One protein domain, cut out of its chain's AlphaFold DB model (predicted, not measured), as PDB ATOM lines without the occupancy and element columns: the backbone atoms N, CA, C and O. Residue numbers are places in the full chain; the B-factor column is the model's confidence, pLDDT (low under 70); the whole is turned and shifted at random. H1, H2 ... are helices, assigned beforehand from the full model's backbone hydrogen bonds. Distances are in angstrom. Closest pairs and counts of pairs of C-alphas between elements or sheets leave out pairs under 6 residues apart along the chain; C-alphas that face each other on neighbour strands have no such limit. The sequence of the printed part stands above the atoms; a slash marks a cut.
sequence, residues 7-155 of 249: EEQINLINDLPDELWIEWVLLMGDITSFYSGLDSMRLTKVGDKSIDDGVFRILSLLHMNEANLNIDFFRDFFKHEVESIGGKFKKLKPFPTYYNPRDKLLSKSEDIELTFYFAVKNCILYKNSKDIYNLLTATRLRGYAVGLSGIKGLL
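Overview. This is residues 7 to 155 of the 249 residues of an uncharacterized protein of Acinetobacter tjernbergiae DSM 14971 = CIP 107465 (UniProt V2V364). Three long helices, H2, H6 and H7, stand side by side in a triangular up-and-down bundle, each running against the one before it in the chain. H5 meets the end of H2 at a corner, H2 with residues 31 to 36 and H5 with residues 78 to 82, H4 runs beside H5 the opposite way, and the small helices H1 and H3 lie toward the outside; residues 85 to 107 form a long outlying loop with no named element. The printed part has 149 residues with seven named helices, H1 to H7 in chain order, and no named strand: the class is all helix. It is compact, with a radius of gyration of the C-alphas of 15.0 A, and spans 46 by 37 by 28 A.

Arrangement. Start at H1, residues 7 to 14; its Ile 13 has its C-alpha 7.8 A from that of Trp 21 in H2, residues 18 to 36, and the two are close but not clearly touching. H2 is the hub, touching four helices. With its residues 29 to 33 alone it touches H3, residues 40 to 44, closest at the C-alphas of Ser 33 and Ser 40, 5.2 A apart. Next comes H4, residues 51 to 61, close but not clearly touching H2: the closest C-alphas, of Met 28 and Ile 58, are 7.1 A apart. H5, residues 71 to 84, runs opposite ways to H4 at a shallow tilt of 4 degrees; their closest C-alphas, of Gly 54 and Glu 81, are 6.8 A apart, close but not clearly touching. H5 touches H2 about perpendicular, at 76 degrees, closest at the C-alphas of Ser 36 and Val 82, 6.0 A. H6, residues 108 to 129, touches H2 at a shallow tilt of 25 degrees, opposite ways, closest at the C-alphas of Ile 31 and Phe 116, 6.8 A. H6 and H7, residues 132 to 149, form a hairpin, closest at the C-alphas of Ala 119 and Ala 138, 4.1 A. H7 touches H2 and runs the same way, closest at the C-alphas of Leu 27 and Arg 142, 6.4 A. Every O i to N i+4 pair is within hydrogen-bond range in H1, H2, H5, H6 and H7; H4 has 6 of 7, and H3 has 0 of 1, with 0 of 2 O i to N i+3 pairs.

Along the chain. Find C-alpha 7 at (170.755, 251.966, 183.958), where H1 begins. From C-alpha 18 at (177.666, 245.340, 200.539), H2 runs 27.0 A. H6 is the longest helix, 31.4 A, and H7 measures 25.6 A, ending at C-alpha 149, (159.383, 250.171, 218.362).

Size, cuts and confidence. The C-alphas farthest apart, of Glu 7 and Lys 104, are 47.2 A apart. The printed part has no cut, and the link from H5 to H6, 23 residues, is long. The mean pLDDT of the printed part is 75.6; look for values under 70 at residues 7 to 14, 38 to 57, 85 to 86, 94 to 105 and 152 to 155.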
ATOM      1  N   GLU A   7     169.315 252.197 184.059       64.75
ATOM      2  CA  GLU A   7     170.755 251.966 183.958       64.75
ATOM      3  C   GLU A   7     171.512 252.707 185.069       64.75
ATOM      4  O   GLU A   7     172.335 252.106 185.758       64.75
ATOM      5  N   GLU A   8     171.146 253.964 185.342       61.97
ATOM      6  CA  GLU A   8     171.656 254.722 186.493       61.97
ATOM      7  C   GLU A   8     171.326 254.030 187.815       61.97
ATOM      8  O   GLU A   8     172.163 253.988 188.705       61.97
ATOM      9  N   GLN A   9     170.137 253.438 187.920       58.53
ATOM     10  CA  GLN A   9     169.679 252.672 189.076       58.53
ATOM     11  C   GLN A   9     170.481 251.381 189.313       58.53
ATOM     12  O   GLN A   9     170.823 251.080 190.454       58.53
ATOM     13  N   ILE A  10     170.788 250.615 188.261       64.19
ATOM     14  CA  ILE A  10     171.586 249.380 188.370       64.19
ATOM     15  C   ILE A  10     173.035 249.710 188.738       64.19
ATOM     16  O   ILE A  10     173.599 249.072 189.626       64.19
ATOM     17  N   ASN A  11     173.611 250.736 188.113       65.94
ATOM     18  CA  ASN A  11     174.949 251.216 188.462       65.94
ATOM     19  C   ASN A  11     174.991 251.707 189.916       65.94
ATOM     20  O   ASN A  11     175.911 251.367 190.653       65.94
ATOM     21  N   LEU A  12     173.928 252.381 190.371       65.00
ATOM     22  CA  LEU A  12     173.761 252.800 191.762       65.00
ATOM     23  C   LEU A  12     173.883 251.644 192.757       65.00
ATOM     24  O   LEU A  12     174.491 251.803 193.807       65.00
ATOM     25  N   ILE A  13     173.244 250.511 192.457       63.81
ATOM     26  CA  ILE A  13     173.239 249.335 193.332       63.81
ATOM     27  C   ILE A  13     174.616 248.671 193.312       63.81
ATOM     28  O   ILE A  13     175.129 248.313 194.368       63.81
ATOM     29  N   ASN A  14     175.230 248.559 192.132       65.25
ATOM     30  CA  ASN A  14     176.536 247.922 191.957       65.25
ATOM     31  C   ASN A  14     177.694 248.710 192.600       65.25
ATOM     32  O   ASN A  14     178.700 248.109 192.967       65.25
ATOM     33  N   ASP A  15     177.554 250.030 192.761       73.38
ATOM     34  CA  ASP A  15     178.590 250.906 193.330       73.38
ATOM     35  C   ASP A  15     178.524 251.033 194.870       73.38
ATOM     36  O   ASP A  15     179.376 251.683 195.498       73.38
ATOM     37  N   LEU A  16     177.509 250.449 195.518       77.75
ATOM     38  CA  LEU A  16     177.350 250.508 196.971       77.75
ATOM     39  C   LEU A  16     178.125 249.372 197.659       77.75
ATOM     40  O   LEU A  16     177.994 248.222 197.255       77.75
ATOM     41  N   PRO A  17     178.887 249.654 198.739       81.69
ATOM     42  CA  PRO A  17     179.464 248.601 199.571       81.69
ATOM     43  C   PRO A  17     178.373 247.672 200.107       81.69
ATOM     44  O   PRO A  17     177.342 248.164 200.580       81.69
ATOM     45  N   ASP A  18     178.619 246.361 200.089       80.00
ATOM     46  CA  ASP A  18     177.666 245.340 200.539       80.00
ATOM     47  C   ASP A  18     177.149 245.621 201.957       80.00
ATOM     48  O   ASP A  18     175.960 245.470 202.238       80.00
ATOM     49  N   GLU A  19     178.014 246.093 202.858       82.44
ATOM     50  CA  GLU A  19     177.645 246.390 204.241       82.44
ATOM     51  C   GLU A  19     176.659 247.558 204.331       82.44
ATOM     52  O   GLU A  19     175.703 247.514 205.110       82.44
ATOM     53  N   LEU A  20     176.860 248.592 203.509       86.56
ATOM     54  CA  LEU A  20     175.932 249.717 203.419       86.56
ATOM     55  C   LEU A  20     174.631 249.291 202.754       86.56
ATOM     56  O   LEU A  20     173.568 249.690 203.220       86.56
ATOM     57  N   TRP A  21     174.700 248.484 201.696       82.25
ATOM     58  CA  TRP A  21     173.518 247.974 201.014       82.25
ATOM     59  C   TRP A  21     172.619 247.179 201.966       82.25
ATOM     60  O   TRP A  21     171.424 247.460 202.080       82.25
ATOM     61  N   ILE A  22     173.205 246.240 202.713       82.06
ATOM     62  CA  ILE A  22     172.494 245.426 203.702       82.06
ATOM     63  C   ILE A  22     171.882 246.315 204.787       82.06
ATOM     64  O   ILE A  22     170.682 246.218 205.054       82.06
ATOM     65  N   GLU A  23     172.674 247.198 205.405       86.50
ATOM     66  CA  GLU A  23     172.184 248.099 206.453       86.50
ATOM     67  C   GLU A  23     171.039 248.983 205.947       86.50
ATOM     68  O   GLU A  23     170.030 249.147 206.638       86.50
ATOM     69  N   TRP A  24     171.170 249.501 204.727       87.56
ATOM     70  CA  TRP A  24     170.193 250.373 204.094       87.56
ATOM     71  C   TRP A  24     168.858 249.671 203.862       87.56
ATOM     72  O   TRP A  24     167.824 250.176 204.292       87.56
ATOM     73  N   VAL A  25     168.862 248.485 203.248       81.25
ATOM     74  CA  VAL A  25     167.633 247.714 202.992       81.25
ATOM     75  C   VAL A  25     166.872 247.440 204.291       81.25
ATOM     76  O   VAL A  25     165.653 247.620 204.357       81.25
ATOM     77  N   LEU A  26     167.590 247.056 205.346       83.81
ATOM     78  CA  LEU A  26     166.998 246.774 206.654       83.81
ATOM     79  C   LEU A  26     166.394 248.022 207.280       83.81
ATOM     80  O   LEU A  26     165.234 248.013 207.688       83.81
ATOM     81  N   LEU A  27     167.170 249.104 207.310       88.31
ATOM     82  CA  LEU A  27     166.752 250.375 207.876       88.31
ATOM     83  C   LEU A  27     165.484 250.896 207.187       88.31
ATOM     84  O   LEU A  27     164.544 251.314 207.856       88.31
ATOM     85  N   MET A  28     165.418 250.817 205.861       86.94
ATOM     86  CA  MET A  28     164.275 251.302 205.085       86.94
ATOM     87  C   MET A  28     163.021 250.452 205.297       86.94
ATOM     88  O   MET A  28     161.918 250.995 205.428       86.94
ATOM     89  N   GLY A  29     163.181 249.129 205.402       80.00
ATOM     90  CA  GLY A  29     162.094 248.221 205.766       80.00
ATOM     91  C   GLY A  29     161.542 248.506 207.166       80.00
ATOM     92  O   GLY A  29     160.322 248.576 207.352       80.00
ATOM     93  N   ASP A  30     162.422 248.736 208.141       85.62
ATOM     94  CA  ASP A  30     162.040 249.025 209.526       85.62
ATOM     95  C   ASP A  30     161.336 250.385 209.653       85.62
ATOM     96  O   ASP A  30     160.293 250.484 210.302       85.62
ATOM     97  N   ILE A  31     161.833 251.428 208.976       88.25
ATOM     98  CA  ILE A  31     161.204 252.759 208.983       88.25
ATOM     99  C   ILE A  31     159.815 252.712 208.338       88.25
ATOM    100  O   ILE A  31     158.844 253.245 208.881       88.25
ATOM    101  N   THR A  32     159.686 252.033 207.199       82.50
ATOM    102  CA  THR A  32     158.390 251.892 206.523       82.50
ATOM    103  C   THR A  32     157.394 251.130 207.403       82.50
ATOM    104  O   THR A  32     156.222 251.508 207.497       82.50
ATOM    105  N   SER A  33     157.859 250.107 208.127       80.88
ATOM    106  CA  SER A  33     157.043 249.366 209.100       80.88
ATOM    107  C   SER A  33     156.607 250.248 210.269       80.88
ATOM    108  O   SER A  33     155.445 250.225 210.676       80.88
ATOM    109  N   PHE A  34     157.511 251.088 210.778       86.69
ATOM    110  CA  PHE A  34     157.219 252.030 211.856       86.69
ATOM    111  C   PHE A  34     156.084 252.996 211.503       86.69
ATOM    112  O   PHE A  34     155.192 253.235 212.326       86.69
ATOM    113  N   TYR A  35     156.106 253.543 210.286       85.88
ATOM    114  CA  TYR A  35     155.112 254.516 209.838       85.88
ATOM    115  C   TYR A  35     153.803 253.892 209.352       85.88
ATOM    116  O   TYR A  35     152.758 254.521 209.505       85.88
ATOM    117  N   SER A  36     153.830 252.691 208.775       78.69
ATOM    118  CA  SER A  36     152.622 252.018 208.270       78.69
ATOM    119  C   SER A  36     151.904 251.175 209.327       78.69
ATOM    120  O   SER A  36     150.712 250.902 209.192       78.69
ATOM    121  N   GLY A  37     152.616 250.735 210.371       70.19
ATOM    122  CA  GLY A  37     152.121 249.733 211.317       70.19
ATOM    123  C   GLY A  37     151.935 248.340 210.697       70.19
ATOM    124  O   GLY A  37     151.320 247.479 211.324       70.19
ATOM    125  N   LEU A  38     152.427 248.123 209.473       64.62
ATOM    126  CA  LEU A  38     152.450 246.832 208.792       64.62
ATOM    127  C   LEU A  38     153.829 246.192 208.981       64.62
ATOM    128  O   LEU A  38     154.839 246.888 208.938       64.62
ATOM    129  N   ASP A  39     153.880 244.870 209.160       57.19
ATOM    130  CA  ASP A  39     155.155 244.147 209.153       57.19
ATOM    131  C   ASP A  39     155.853 244.307 207.791       57.19
ATOM    132  O   ASP A  39     155.219 244.144 206.742       57.19
ATOM    133  N   SER A  40     157.164 244.570 207.824       53.19
ATOM    134  CA  SER A  40     158.049 244.860 206.679       53.19
ATOM    135  C   SER A  40     157.890 243.911 205.486       53.19
ATOM    136  O   SER A  40     158.021 244.324 204.336       53.19
ATOM    137  N   MET A  41     157.535 242.646 205.730       45.31
ATOM    138  CA  MET A  41     157.324 241.635 204.688       45.31
ATOM    139  C   MET A  41     156.033 241.811 203.868       45.31
ATOM    140  O   MET A  41     155.912 241.219 202.794       45.31
ATOM    141  N   ARG A  42     155.061 242.618 204.322       41.00
ATOM    142  CA  ARG A  42     153.806 242.870 203.581       41.00
ATOM    143  C   ARG A  42     153.932 243.916 202.473       41.00
ATOM    144  O   ARG A  42     153.007 244.047 201.677       41.00
ATOM    145  N   LEU A  43     155.082 244.581 202.359       44.75
ATOM    146  CA  LEU A  43     155.400 245.516 201.270       44.75
ATOM    147  C   LEU A  43     155.493 244.835 199.888       44.75
ATOM    148  O   LEU A  43     155.551 245.509 198.869       44.75
ATOM    149  N   THR A  44     155.453 243.500 199.838       41.38
ATOM    150  CA  THR A  44     155.500 242.692 198.606       41.38
ATOM    151  C   THR A  44     154.145 242.513 197.909       41.38
ATOM    152  O   THR A  44     154.084 241.907 196.840       41.38
ATOM    153  N   LYS A  45     153.041 243.004 198.489       39.66
ATOM    154  CA  LYS A  45     151.687 242.851 197.930       39.66
ATOM    155  C   LYS A  45     150.936 244.174 197.893       39.66
ATOM    156  O   LYS A  45     149.956 244.353 198.611       39.66
ATOM    157  N   VAL A  46     151.360 245.090 197.030       38.41
ATOM    158  CA  VAL A  46     150.531 246.243 196.667       38.41
ATOM    159  C   VAL A  46     150.615 246.429 195.154       38.41
ATOM    160  O   VAL A  46     151.703 246.430 194.595       38.41
ATOM    161  N   GLY A  47     149.447 246.431 194.505       40.97
ATOM    162  CA  GLY A  47     149.266 246.166 193.076       40.97
ATOM    163  C   GLY A  47     149.908 247.157 192.105       40.97
ATOM    164  O   GLY A  47     150.222 248.276 192.488       40.97
ATOM    165  N   ASP A  48     150.043 246.695 190.854       38.59
ATOM    166  CA  ASP A  48     150.391 247.330 189.562       38.59
ATOM    167  C   ASP A  48     151.462 248.437 189.481       38.59
ATOM    168  O   ASP A  48     151.871 248.796 188.379       38.59
ATOM    169  N   LYS A  49     151.996 248.937 190.595       45.47
ATOM    170  CA  LYS A  49     153.240 249.705 190.649       45.47
ATOM    171  C   LYS A  49     154.350 248.735 191.017       45.47
ATOM    172  O   LYS A  49     154.256 248.037 192.026       45.47
ATOM    173  N   SER A  50     155.356 248.626 190.156       47.59
ATOM    174  CA  SER A  50     156.453 247.687 190.359       47.59
ATOM    175  C   SER A  50     157.144 247.979 191.692       47.59
ATOM    176  O   SER A  50     157.397 249.129 192.046       47.59
ATOM    177  N   ILE A  51     157.467 246.910 192.423       51.97
ATOM    178  CA  ILE A  51     158.316 246.910 193.631       51.97
ATOM    179  C   ILE A  51     159.577 247.773 193.420       51.97
ATOM    180  O   ILE A  51     160.054 248.437 194.339       51.97
ATOM    181  N   ASP A  52     160.049 247.802 192.178       53.34
ATOM    182  CA  ASP A  52     161.149 248.600 191.659       53.34
ATOM    183  C   ASP A  52     161.025 250.105 191.990       53.34
ATOM    184  O   ASP A  52     161.959 250.677 192.549       53.34
ATOM    185  N   ASP A  53     159.873 250.751 191.766       57.06
ATOM    186  CA  ASP A  53     159.727 252.210 191.950       57.06
ATOM    187  C   ASP A  53     159.914 252.657 193.414       57.06
ATOM    188  O   ASP A  53     160.528 253.695 193.683       57.06
ATOM    189  N   GLY A  54     159.417 251.867 194.373       60.03
ATOM    190  CA  GLY A  54     159.569 252.146 195.807       60.03
ATOM    191  C   GLY A  54     161.006 251.940 196.289       60.03
ATOM    192  O   GLY A  54     161.558 252.774 197.010       60.03
ATOM    193  N   VAL A  55     161.658 250.870 195.820       62.72
ATOM    194  CA  VAL A  55     163.077 250.606 196.108       62.72
ATOM    195  C   VAL A  55     163.950 251.748 195.582       62.72
ATOM    196  O   VAL A  55     164.809 252.251 196.308       62.72
ATOM    197  N   PHE A  56     163.704 252.230 194.364       64.62
ATOM    198  CA  PHE A  56     164.496 253.313 193.778       64.62
ATOM    199  C   PHE A  56     164.281 254.656 194.455       64.62
ATOM    200  O   PHE A  56     165.240 255.404 194.672       64.62
ATOM    201  N   ARG A  57     163.044 254.957 194.852       69.75
ATOM    202  CA  ARG A  57     162.768 256.176 195.603       69.75
ATOM    203  C   ARG A  57     163.496 256.153 196.933       69.75
ATOM    204  O   ARG A  57     164.187 257.113 197.256       69.75
ATOM    205  N   ILE A  58     163.441 255.042 197.655       74.44
ATOM    206  CA  ILE A  58     164.202 254.838 198.887       74.44
ATOM    207  C   ILE A  58     165.711 255.027 198.660       74.44
ATOM    208  O   ILE A  58     166.356 255.742 199.421       74.44
ATOM    209  N   LEU A  59     166.288 254.481 197.587       76.75
ATOM    210  CA  LEU A  59     167.712 254.660 197.265       76.75
ATOM    211  C   LEU A  59     168.107 256.107 196.936       76.75
ATOM    212  O   LEU A  59     169.258 256.498 197.165       76.75
ATOM    213  N   SER A  60     167.164 256.923 196.458       77.75
ATOM    214  CA  SER A  60     167.394 258.354 196.224       77.75
ATOM    215  C   SER A  60     167.751 259.103 197.514       77.75
ATOM    216  O   SER A  60     168.589 260.005 197.492       77.75
ATOM    217  N   LEU A  61     167.220 258.663 198.660       83.62
ATOM    218  CA  LEU A  61     167.521 259.247 199.967       83.62
ATOM    219  C   LEU A  61     169.002 259.058 200.340       83.62
ATOM    220  O   LEU A  61     169.613 259.966 200.894       83.62
ATOM    221  N   LEU A  62     169.612 257.931 199.950       85.06
ATOM    222  CA  LEU A  62     171.045 257.660 200.138       85.06
ATOM    223  C   LEU A  62     171.943 258.564 199.271       85.06
ATOM    224  O   LEU A  62     173.147 258.671 199.497       85.06
ATOM    225  N   HIS A  63     171.382 259.188 198.236       78.44
ATOM    226  CA  HIS A  63     172.092 260.091 197.326       78.44
ATOM    227  C   HIS A  63     171.902 261.561 197.675       78.44
ATOM    228  O   HIS A  63     172.590 262.413 197.113       78.44
ATOM    229  N   MET A  64     171.027 261.868 198.628       78.94
ATOM    230  CA  MET A  64     170.897 263.226 199.117       78.94
ATOM    231  C   MET A  64     172.162 263.670 199.842       78.94
ATOM    232  O   MET A  64     172.796 262.912 200.572       78.94
ATOM    233  N   ASN A  65     172.493 264.949 199.683       78.00
ATOM    234  CA  ASN A  65     173.424 265.598 200.591       78.00
ATOM    235  C   ASN A  65     172.815 265.582 202.004       78.00
ATOM    236  O   ASN A  65     171.659 265.970 202.176       78.00
ATOM    237  N   GLU A  66     173.583 265.149 203.005       80.00
ATOM    238  CA  GLU A  66     173.143 265.080 204.404       80.00
ATOM    239  C   GLU A  66     172.620 266.432 204.915       80.00
ATOM    240  O   GLU A  66     171.619 266.462 205.633       80.00
ATOM    241  N   ALA A  67     173.211 267.543 204.458       80.25
ATOM    242  CA  ALA A  67     172.772 268.897 204.792       80.25
ATOM    243  C   ALA A  67     171.356 269.217 204.276       80.25
ATOM    244  O   ALA A  67     170.654 270.045 204.852       80.25
ATOM    245  N   ASN A  68     170.921 268.539 203.210       80.44
ATOM    246  CA  ASN A  68     169.587 268.695 202.631       80.44
ATOM    247  C   ASN A  68     168.558 267.759 203.281       80.44
ATOM    248  O   ASN A  68     167.357 267.942 203.076       80.44
ATOM    249  N   LEU A  69     169.001 266.768 204.065       84.44
ATOM    250  CA  LEU A  69     168.105 265.911 204.827       84.44
ATOM    251  C   LEU A  69     167.715 266.617 206.128       84.44
ATOM    252  O   LEU A  69     168.455 266.603 207.114       84.44
ATOM    253  N   ASN A  70     166.531 267.222 206.128       86.69
ATOM    254  CA  ASN A  70     165.867 267.693 207.338       86.69
ATOM    255  C   ASN A  70     164.734 266.736 207.739       86.69
ATOM    256  O   ASN A  70     164.326 265.862 206.970       86.69
ATOM    257  N   ILE A  71     164.256 266.884 208.970       83.75
ATOM    258  CA  ILE A  71     163.340 265.915 209.566       83.75
ATOM    259  C   ILE A  71     161.925 265.971 208.978       83.75
ATOM    260  O   ILE A  71     161.272 264.935 208.863       83.75
ATOM    261  N   ASP A  72     161.479 267.148 208.536       85.25
ATOM    262  CA  ASP A  72     160.178 267.315 207.885       85.25
ATOM    263  C   ASP A  72     160.186 266.654 206.506       85.25
ATOM    264  O   ASP A  72     159.297 265.868 206.186       85.25
ATOM    265  N   PHE A  73     161.257 266.863 205.735       87.12
ATOM    266  CA  PHE A  73     161.473 266.166 204.470       87.12
ATOM    267  C   PHE A  73     161.520 264.649 204.669       87.12
ATOM    268  O   PHE A  73     160.876 263.913 203.928       87.12
ATOM    269  N   PHE A  74     162.265 264.173 205.671       88.31
ATOM    270  CA  PHE A  74     162.344 262.748 205.994       88.31
ATOM    271  C   PHE A  74     160.952 262.159 206.261       88.31
ATOM    272  O   PHE A  74     160.598 261.111 205.722       88.31
ATOM    273  N   ARG A  75     160.135 262.856 207.051       88.25
ATOM    274  CA  ARG A  75     158.770 262.437 207.364       88.25
ATOM    275  C   ARG A  75     157.875 262.428 206.125       88.25
ATOM    276  O   ARG A  75     157.182 261.439 205.892       88.25
ATOM    277  N   ASP A  76     157.903 263.489 205.322       86.62
ATOM    278  CA  ASP A  76     157.107 263.599 204.093       86.62
ATOM    279  C   ASP A  76     157.504 262.550 203.049       86.62
ATOM    280  O   ASP A  76     156.644 261.984 202.366       86.62
ATOM    281  N   PHE A  77     158.798 262.238 202.968       86.44
ATOM    282  CA  PHE A  77     159.327 261.183 202.119       86.44
ATOM    283  C   PHE A  77     158.674 259.835 202.460       86.44
ATOM    284  O   PHE A  77     158.022 259.231 201.605       86.44
ATOM    285  N   PHE A  78     158.749 259.407 203.726       86.88
ATOM    286  CA  PHE A  78     158.151 258.140 204.161       86.88
ATOM    287  C   PHE A  78     156.627 258.158 204.184       86.88
ATOM    288  O   PHE A  78     156.004 257.114 203.997       86.88
ATOM    289  N   LYS A  79     156.001 259.323 204.364       87.19
ATOM    290  CA  LYS A  79     154.557 259.464 204.191       87.19
ATOM    291  C   LYS A  79     154.139 259.083 202.784       87.19
ATOM    292  O   LYS A  79     153.258 258.241 202.624       87.19
ATOM    293  N   HIS A  80     154.802 259.646 201.780       82.75
ATOM    294  CA  HIS A  80     154.501 259.298 200.404       82.75
ATOM    295  C   HIS A  80     154.847 257.832 200.103       82.75
ATOM    296  O   HIS A  80     154.105 257.203 199.357       82.75
ATOM    297  N   GLU A  81     155.926 257.271 200.657       78.44
ATOM    298  CA  GLU A  81     156.224 255.835 200.492       78.44
ATOM    299  C   GLU A  81     155.126 254.943 201.070       78.44
ATOM    300  O   GLU A  81     154.679 254.012 200.414       78.44
ATOM    301  N   VAL A  82     154.639 255.237 202.275       79.25
ATOM    302  CA  VAL A  82     153.570 254.450 202.906       79.25
ATOM    303  C   VAL A  82     152.239 254.618 202.172       79.25
ATOM    304  O   VAL A  82     151.491 253.655 202.033       79.25
ATOM    305  N   GLU A  83     151.922 255.820 201.696       81.50
ATOM    306  CA  GLU A  83     150.662 256.090 200.993       81.50
ATOM    307  C   GLU A  83     150.670 255.564 199.546       81.50
ATOM    308  O   GLU A  83     149.633 255.113 199.057       81.50
ATOM    309  N   SER A  84     151.822 255.560 198.858       72.88
ATOM    310  CA  SER A  84     151.940 255.062 197.475       72.88
ATOM    311  C   SER A  84     151.649 253.566 197.365       72.88
ATOM    312  O   SER A  84     151.127 253.117 196.344       72.88
ATOM    313  N   ILE A  85     151.923 252.832 198.442       66.62
ATOM    314  CA  ILE A  85     151.636 251.410 198.607       66.62
ATOM    315  C   ILE A  85     150.273 251.163 199.295       66.62
ATOM    316  O   ILE A  85     150.015 250.085 199.827       66.62
ATOM    317  N   GLY A  86     149.382 252.156 199.348       67.75
ATOM    318  CA  GLY A  86     148.049 252.002 199.947       67.75
ATOM    319  C   GLY A  86     148.050 251.779 201.467       67.75
ATOM    320  O   GLY A  86     147.024 251.410 202.040       67.75
ATOM    321  N   GLY A  87     149.186 251.997 202.130       71.56
ATOM    322  CA  GLY A  87     149.300 252.008 203.579       71.56
ATOM    323  C   GLY A  87     148.744 253.298 204.180       71.56
ATOM    324  O   GLY A  87     148.582 254.321 203.513       71.56
ATOM    325  N   LYS A  88     148.450 253.263 205.482       80.50
ATOM    326  CA  LYS A  88     148.009 254.446 206.227       80.50
ATOM    327  C   LYS A  88     149.172 255.000 207.032       80.50
ATOM    328  O   LYS A  88     149.632 254.348 207.966       80.50
ATOM    329  N   PHE A  89     149.598 256.217 206.711       84.31
ATOM    330  CA  PHE A  89     150.651 256.877 207.470       84.31
ATOM    331  C   PHE A  89     150.204 257.152 208.910       84.31
ATOM    332  O   PHE A  89     149.136 257.723 209.170       84.31
ATOM    333  N   LYS A  90     151.028 256.731 209.866       82.88
ATOM    334  CA  LYS A  90     150.801 256.947 211.290       82.88
ATOM    335  C   LYS A  90     150.753 258.442 211.599       82.88
ATOM    336  O   LYS A  90     151.642 259.207 211.239       82.88
ATOM    337  N   LYS A  91     149.731 258.857 212.349       77.69
ATOM    338  CA  LYS A  91     149.641 260.226 212.861       77.69
ATOM    339  C   LYS A  91     150.701 260.425 213.946       77.69
ATOM    340  O   LYS A  91     150.607 259.820 215.014       77.69
ATOM    341  N   LEU A  92     151.680 261.281 213.676       71.31
ATOM    342  CA  LEU A  92     152.721 261.667 214.626       71.31
ATOM    343  C   LEU A  92     152.561 263.130 215.026       71.31
ATOM    344  O   LEU A  92     151.952 263.927 214.307       71.31
ATOM    345  N   LYS A  93     153.067 263.469 216.211       71.31
ATOM    346  CA  LYS A  93     153.114 264.858 216.662       71.31
ATOM    347  C   LYS A  93     154.166 265.629 215.850       71.31
ATOM    348  O   LYS A  93     155.127 265.026 215.360       71.31
ATOM    349  N   PRO A  94     153.997 266.949 215.669       67.69
ATOM    350  CA  PRO A  94     155.071 267.799 215.167       67.69
ATOM    351  C   PRO A  94     156.319 267.612 216.028       67.69
ATOM    352  O   PRO A  94     156.195 267.447 217.244       67.69
ATOM    353  N   PHE A  95     157.498 267.627 215.412       65.44
ATOM    354  CA  PHE A  95     158.730 267.608 216.191       65.44
ATOM    355  C   PHE A  95     158.799 268.851 217.083       65.44
ATOM    356  O   PHE A  95     158.376 269.929 216.654       65.44
ATOM    357  N   PRO A  96     159.325 268.735 218.314       60.19
ATOM    358  CA  PRO A  96     159.604 269.912 219.109       60.19
ATOM    359  C   PRO A  96     160.597 270.788 218.343       60.19
ATOM    360  O   PRO A  96     161.693 270.348 217.988       60.19
ATOM    361  N   THR A  97     160.205 272.033 218.071       52.25
ATOM    362  CA  THR A  97     161.131 273.081 217.643       52.25
ATOM    363  C   THR A  97     162.225 273.153 218.703       52.25
ATOM    364  O   THR A  97     161.920 273.497 219.841       52.25
ATOM    365  N   TYR A  98     163.455 272.786 218.331       55.47
ATOM    366  CA  TYR A  98     164.635 272.642 219.199       55.47
ATOM    367  C   TYR A  98     164.664 271.355 220.041       55.47
ATOM    368  O   TYR A  98     164.432 271.358 221.246       55.47
ATOM    369  N   TYR A  99     165.037 270.238 219.410       53.00
ATOM    370  CA  TYR A  99     165.487 269.061 220.149       53.00
ATOM    371  C   TYR A  99     166.895 269.298 220.710       53.00
ATOM    372  O   TYR A  99     167.867 269.402 219.958       53.00
ATOM    373  N   ASN A 100     167.010 269.336 222.035       56.72
ATOM    374  CA  ASN A 100     168.276 269.169 222.732       56.72
ATOM    375  C   ASN A 100     168.284 267.775 223.376       56.72
ATOM    376  O   ASN A 100     167.353 267.462 224.115       56.72
ATOM    377  N   PRO A 101     169.334 266.951 223.198       54.12
ATOM    378  CA  PRO A 101     169.469 265.673 223.904       54.12
ATOM    379  C   PRO A 101     169.379 265.782 225.438       54.12
ATOM    380  O   PRO A 101     169.163 264.784 226.122       54.12
ATOM    381  N   ARG A 102     169.576 266.986 225.994       52.31
ATOM    382  CA  ARG A 102     169.422 267.285 227.426       52.31
ATOM    383  C   ARG A 102     167.985 267.599 227.844       52.31
ATOM    384  O   ARG A 102     167.673 267.454 229.027       52.31
ATOM    385  N   ASP A 103     167.123 267.985 226.909       56.03
ATOM    386  CA  ASP A 103     165.731 268.319 227.182       56.03
ATOM    387  C   ASP A 103     164.910 267.032 227.197       56.03
ATOM    388  O   ASP A 103     164.477 266.475 226.188       56.03
ATOM    389  N   LYS A 104     164.754 266.509 228.411       52.38
ATOM    390  CA  LYS A 104     163.928 265.342 228.692       52.38
ATOM    391  C   LYS A 104     162.484 265.686 228.353       52.38
ATOM    392  O   LYS A 104     161.899 266.504 229.054       52.38
ATOM    393  N   LEU A 105     161.934 265.034 227.329       64.56
ATOM    394  CA  LEU A 105     160.616 264.370 227.309       64.56
ATOM    395  C   LEU A 105     160.163 264.121 225.856       64.56
ATOM    396  O   LEU A 105     159.045 264.470 225.477       64.56
ATOM    397  N   LEU A 106     161.007 263.487 225.033       71.81
ATOM    398  CA  LEU A 106     160.481 262.851 223.826       71.81
ATOM    399  C   LEU A 106     159.556 261.707 224.246       71.81
ATOM    400  O   LEU A 106     159.886 260.896 225.118       71.81
ATOM    401  N   SER A 107     158.384 261.628 223.627       78.75
ATOM    402  CA  SER A 107     157.586 260.413 223.676       78.75
ATOM    403  C   SER A 107     158.341 259.280 222.987       78.75
ATOM    404  O   SER A 107     159.153 259.494 222.086       78.75
ATOM    405  N   LYS A 108     158.004 258.043 223.357       82.50
ATOM    406  CA  LYS A 108     158.609 256.841 222.774       82.50
ATOM    407  C   LYS A 108     158.606 256.855 221.238       82.50
ATOM    408  O   LYS A 108     159.567 256.425 220.622       82.50
ATOM    409  N   SER A 109     157.534 257.349 220.613       83.62
ATOM    410  CA  SER A 109     157.439 257.441 219.151       83.62
ATOM    411  C   SER A 109     158.336 258.509 218.534       83.62
ATOM    412  O   SER A 109     158.845 258.278 217.446       83.62
ATOM    413  N   GLU A 110     158.516 259.647 219.202       83.56
ATOM    414  CA  GLU A 110     159.389 260.723 218.711       83.56
ATOM    415  C   GLU A 110     160.860 260.301 218.806       83.56
ATOM    416  O   GLU A 110     161.632 260.565 217.892       83.56
ATOM    417  N   ASP A 111     161.223 259.576 219.867       84.50
ATOM    418  CA  ASP A 111     162.569 259.025 220.059       84.50
ATOM    419  C   ASP A 111     162.929 257.987 218.979       84.50
ATOM    420  O   ASP A 111     163.989 258.054 218.355       84.50
ATOM    421  N   ILE A 112     161.998 257.075 218.668       87.81
ATOM    422  CA  ILE A 112     162.161 256.099 217.578       87.81
ATOM    423  C   ILE A 112     162.384 256.802 216.234       87.81
ATOM    424  O   ILE A 112     163.323 256.476 215.510       87.81
ATOM    425  N   GLU A 113     161.517 257.754 215.891       88.44
ATOM    426  CA  GLU A 113     161.559 258.453 214.605       88.44
ATOM    427  C   GLU A 113     162.856 259.250 214.439       88.44
ATOM    428  O   GLU A 113     163.513 259.170 213.401       88.44
ATOM    429  N   LEU A 114     163.259 259.969 215.488       87.31
ATOM    430  CA  LEU A 114     164.490 260.745 215.499       87.31
ATOM    431  C   LEU A 114     165.724 259.849 215.371       87.31
ATOM    432  O   LEU A 114     166.661 260.165 214.636       87.31
ATOM    433  N   THR A 115     165.709 258.706 216.053       89.69
ATOM    434  CA  THR A 115     166.774 257.709 215.958       89.69
ATOM    435  C   THR A 115     166.895 257.167 214.532       89.69
ATOM    436  O   THR A 115     168.002 257.104 213.996       89.69
ATOM    437  N   PHE A 116     165.778 256.828 213.882       92.50
ATOM    438  CA  PHE A 116     165.779 256.393 212.483       92.50
ATOM    439  C   PHE A 116     166.297 257.473 211.531       92.50
ATOM    440  O   PHE A 116     167.117 257.184 210.660       92.50
ATOM    441  N   TYR A 117     165.869 258.720 211.722       91.75
ATOM    442  CA  TYR A 117     166.362 259.858 210.954       91.75
ATOM    443  C   TYR A 117     167.892 259.988 211.046       91.75
ATOM    444  O   TYR A 117     168.574 260.099 210.023       91.75
ATOM    445  N   PHE A 118     168.461 259.901 212.252       91.31
ATOM    446  CA  PHE A 118     169.914 259.949 212.418       91.31
ATOM    447  C   PHE A 118     170.625 258.707 211.876       91.31
ATOM    448  O   PHE A 118     171.744 258.834 211.379       91.31
ATOM    449  N   ALA A 119     170.004 257.526 211.918       93.19
ATOM    450  CA  ALA A 119     170.563 256.332 211.288       93.19
ATOM    451  C   ALA A 119     170.725 256.539 209.774       93.19
ATOM    452  O   ALA A 119     171.798 256.287 209.228       93.19
ATOM    453  N   VAL A 120     169.710 257.109 209.114       93.06
ATOM    454  CA  VAL A 120     169.772 257.457 207.687       93.06
ATOM    455  C   VAL A 120     170.876 258.470 207.404       93.06
ATOM    456  O   VAL A 120     171.664 258.263 206.479       93.06
ATOM    457  N   LYS A 121     170.994 259.526 208.221       92.19
ATOM    458  CA  LYS A 121     172.094 260.497 208.088       92.19
ATOM    459  C   LYS A 121     173.458 259.830 208.146       92.19
ATOM    460  O   LYS A 121     174.317 260.119 207.321       92.19
ATOM    461  N   ASN A 122     173.647 258.910 209.083       93.19
ATOM    462  CA  ASN A 122     174.905 258.193 209.232       93.19
ATOM    463  C   ASN A 122     175.200 257.265 208.039       93.19
ATOM    464  O   ASN A 122     176.348 257.191 207.611       93.19
ATOM    465  N   CYS A 123     174.193 256.638 207.424       92.38
ATOM    466  CA  CYS A 123     174.382 255.897 206.169       92.38
ATOM    467  C   CYS A 123     174.828 256.807 205.011       92.38
ATOM    468  O   CYS A 123     175.740 256.451 204.264       92.38
ATOM    469  N   ILE A 124     174.235 258.001 204.885       91.19
ATOM    470  CA  ILE A 124     174.641 259.001 203.882       91.19
ATOM    471  C   ILE A 124     176.083 259.467 204.138       91.19
ATOM    472  O   ILE A 124     176.893 259.530 203.212       91.19
ATOM    473  N   LEU A 125     176.435 259.746 205.397       91.19
ATOM    474  CA  LEU A 125     177.798 260.118 205.782       91.19
ATOM    475  C   LEU A 125     178.796 259.001 205.463       91.19
ATOM    476  O   LEU A 125     179.822 259.280 204.850       91.19
ATOM    477  N   TYR A 126     178.482 257.745 205.802       91.56
ATOM    478  CA  TYR A 126     179.317 256.592 205.455       91.56
ATOM    479  C   TYR A 126     179.519 256.476 203.948       91.56
ATOM    480  O   TYR A 126     180.641 256.283 203.491       91.56
ATOM    481  N   LYS A 127     178.462 256.620 203.149       89.69
ATOM    482  CA  LYS A 127     178.583 256.548 201.694       89.69
ATOM    483  C   LYS A 127     179.599 257.562 201.156       89.69
ATOM    484  O   LYS A 127     180.390 257.206 200.283       89.69
ATOM    485  N   ASN A 128     179.578 258.783 201.693       86.00
ATOM    486  CA  ASN A 128     180.421 259.890 201.244       86.00
ATOM    487  C   ASN A 128     181.860 259.805 201.777       86.00
ATOM    488  O   ASN A 128     182.794 260.063 201.025       86.00
ATOM    489  N   SER A 129     182.056 259.457 203.054       88.19
ATOM    490  CA  SER A 129     183.386 259.438 203.687       88.19
ATOM    491  C   SER A 129     184.062 258.068 203.694       88.19
ATOM    492  O   SER A 129     185.269 257.989 203.899       88.19
ATOM    493  N   LYS A 130     183.284 256.993 203.524       86.56
ATOM    494  CA  LYS A 130     183.665 255.588 203.755       86.56
ATOM    495  C   LYS A 130     184.188 255.306 205.174       86.56
ATOM    496  O   LYS A 130     184.791 254.264 205.414       86.56
ATOM    497  N   ASP A 131     183.922 256.200 206.129       89.62
ATOM    498  CA  ASP A 131     184.303 256.027 207.533       89.62
ATOM    499  C   ASP A 131     183.369 255.038 208.237       89.62
ATOM    500  O   ASP A 131     182.212 255.350 208.531       89.62
ATOM    501  N   ILE A 132     183.899 253.856 208.552       89.81
ATOM    502  CA  ILE A 132     183.176 252.750 209.185       89.81
ATOM    503  C   ILE A 132     182.442 253.145 210.477       89.81
ATOM    504  O   ILE A 132     181.404 252.556 210.782       89.81
ATOM    505  N   TYR A 133     182.906 254.160 211.216       92.38
ATOM    506  CA  TYR A 133     182.220 254.624 212.426       92.38
ATOM    507  C   TYR A 133     180.821 255.173 212.138       92.38
ATOM    508  O   TYR A 133     179.918 255.000 212.961       92.38
ATOM    509  N   ASN A 134     180.612 255.767 210.962       92.69
ATOM    510  CA  ASN A 134     179.294 256.218 210.532       92.69
ATOM    511  C   ASN A 134     178.361 255.019 210.328       92.69
ATOM    512  O   ASN A 134     177.247 255.011 210.847       92.69
ATOM    513  N   LEU A 135     178.828 253.953 209.668       91.94
ATOM    514  CA  LEU A 135     178.013 252.753 209.464       91.94
ATOM    515  C   LEU A 135     177.695 252.047 210.791       91.94
ATOM    516  O   LEU A 135     176.541 251.718 211.050       91.94
ATOM    517  N   LEU A 136     178.680 251.909 211.684       89.25
ATOM    518  CA  LEU A 136     178.467 251.354 213.027       89.25
ATOM    519  C   LEU A 136     177.460 252.177 213.842       89.25
ATOM    520  O   LEU A 136     176.631 251.622 214.570       89.25
ATOM    521  N   THR A 137     177.515 253.503 213.712       91.12
ATOM    522  CA  THR A 137     176.563 254.411 214.357       91.12
ATOM    523  C   THR A 137     175.163 254.225 213.782       91.12
ATOM    524  O   THR A 137     174.212 254.104 214.555       91.12
ATOM    525  N   ALA A 138     175.027 254.114 212.457       92.88
ATOM    526  CA  ALA A 138     173.753 253.823 211.804       92.88
ATOM    527  C   ALA A 138     173.147 252.503 212.300       92.88
ATOM    528  O   ALA A 138     172.008 252.498 212.770       92.88
ATOM    529  N   THR A 139     173.929 251.418 212.313       90.50
ATOM    530  CA  THR A 139     173.487 250.103 212.799       90.50
ATOM    531  C   THR A 139     173.054 250.149 214.265       90.50
ATOM    532  O   THR A 139     172.017 249.589 214.633       90.50
ATOM    533  N   ARG A 140     173.811 250.845 215.127       88.38
ATOM    534  CA  ARG A 140     173.458 251.010 216.546       88.38
ATOM    535  C   ARG A 140     172.148 251.778 216.719       88.38
ATOM    536  O   ARG A 140     171.311 251.371 217.526       88.38
ATOM    537  N   LEU A 141     171.976 252.878 215.988       91.19
ATOM    538  CA  LEU A 141     170.756 253.683 216.024       91.19
ATOM    539  C   LEU A 141     169.558 252.866 215.519       91.19
ATOM    540  O   LEU A 141     168.547 252.795 216.217       91.19
ATOM    541  N   ARG A 142     169.685 252.151 214.392       90.88
ATOM    542  CA  ARG A 142     168.638 251.235 213.912       90.88
ATOM    543  C   ARG A 142     168.253 250.224 214.988       90.88
ATOM    544  O   ARG A 142     167.075 250.092 215.302       90.88
ATOM    545  N   GLY A 143     169.232 249.545 215.591       85.31
ATOM    546  CA  GLY A 143     168.988 248.556 216.645       85.31
ATOM    547  C   GLY A 143     168.224 249.132 217.842       85.31
ATOM    548  O   GLY A 143     167.288 248.505 218.338       85.31
ATOM    549  N   TYR A 144     168.567 250.351 218.265       85.31
ATOM    550  CA  TYR A 144     167.850 251.056 219.327       85.31
ATOM    551  C   TYR A 144     166.397 251.376 218.940       85.31
ATOM    552  O   TYR A 144     165.472 251.054 219.689       85.31
ATOM    553  N   ALA A 145     166.178 251.940 217.748       88.88
ATOM    554  CA  ALA A 145     164.847 252.277 217.242       88.88
ATOM    555  C   ALA A 145     163.954 251.035 217.072       88.88
ATOM    556  O   ALA A 145     162.774 251.055 217.433       88.88
ATOM    557  N   VAL A 146     164.516 249.929 216.581       86.44
ATOM    558  CA  VAL A 146     163.833 248.633 216.458       86.44
ATOM    559  C   VAL A 146     163.448 248.089 217.836       86.44
ATOM    560  O   VAL A 146     162.287 247.748 218.058       86.44
ATOM    561  N   GLY A 147     164.380 248.090 218.796       80.19
ATOM    562  CA  GLY A 147     164.111 247.644 220.167       80.19
ATOM    563  C   GLY A 147     163.024 248.468 220.865       80.19
ATOM    564  O   GLY A 147     162.147 247.915 221.529       80.19
ATOM    565  N   LEU A 148     163.023 249.788 220.670       81.38
ATOM    566  CA  LEU A 148     161.962 250.651 221.183       81.38
ATOM    567  C   LEU A 148     160.626 250.398 220.472       81.38
ATOM    568  O   LEU A 148     159.589 250.297 221.128       81.38
ATOM    569  N   SER A 149     160.617 250.309 219.146       80.88
ATOM    570  CA  SER A 149     159.383 250.171 218.362       80.88
ATOM    571  C   SER A 149     158.716 248.802 218.492       80.88
ATOM    572  O   SER A 149     157.504 248.712 218.303       80.88
ATOM    573  N   GLY A 150     159.472 247.760 218.850       75.44
ATOM    574  CA  GLY A 150     158.996 246.376 218.840       75.44
ATOM    575  C   GLY A 150     158.838 245.813 217.425       75.44
ATOM    576  O   GLY A 150     158.160 244.799 217.248       75.44
ATOM    577  N   ILE A 151     159.427 246.474 216.421       75.06
ATOM    578  CA  ILE A 151     159.386 246.032 215.027       75.06
ATOM    579  C   ILE A 151     160.199 244.755 214.874       75.06
ATOM    580  O   ILE A 151     161.319 244.615 215.363       75.06
ATOM    581  N   LYS A 152     159.606 243.813 214.158       63.06
ATOM    582  CA  LYS A 152     160.177 242.516 213.834       63.06
ATOM    583  C   LYS A 152     160.900 242.637 212.492       63.06
ATOM    584  O   LYS A 152     160.376 242.241 211.457       63.06
ATOM    585  N   GLY A 153     162.045 243.320 212.503       56.09
ATOM    586  CA  GLY A 153     162.813 243.669 211.305       56.09
ATOM    587  C   GLY A 153     163.198 242.480 210.414       56.09
ATOM    588  O   GLY A 153     163.191 241.324 210.837       56.09
ATOM    589  N   LEU A 154     163.563 242.775 209.162       52.91
ATOM    590  CA  LEU A 154     163.727 241.806 208.059       52.91
ATOM    591  C   LEU A 154     164.724 240.652 208.322       52.91
ATOM    592  O   LEU A 154     164.568 239.578 207.744       52.91
ATOM    593  N   LEU A 155     165.718 240.834 209.201       50.31
ATOM    594  CA  LEU A 155     166.725 239.813 209.558       50.31
ATOM    595  C   LEU A 155     166.465 239.087 210.885       50.31
ATOM    596  O   LEU A 155     167.277 238.263 211.312       50.31
TER     597      LEU A 155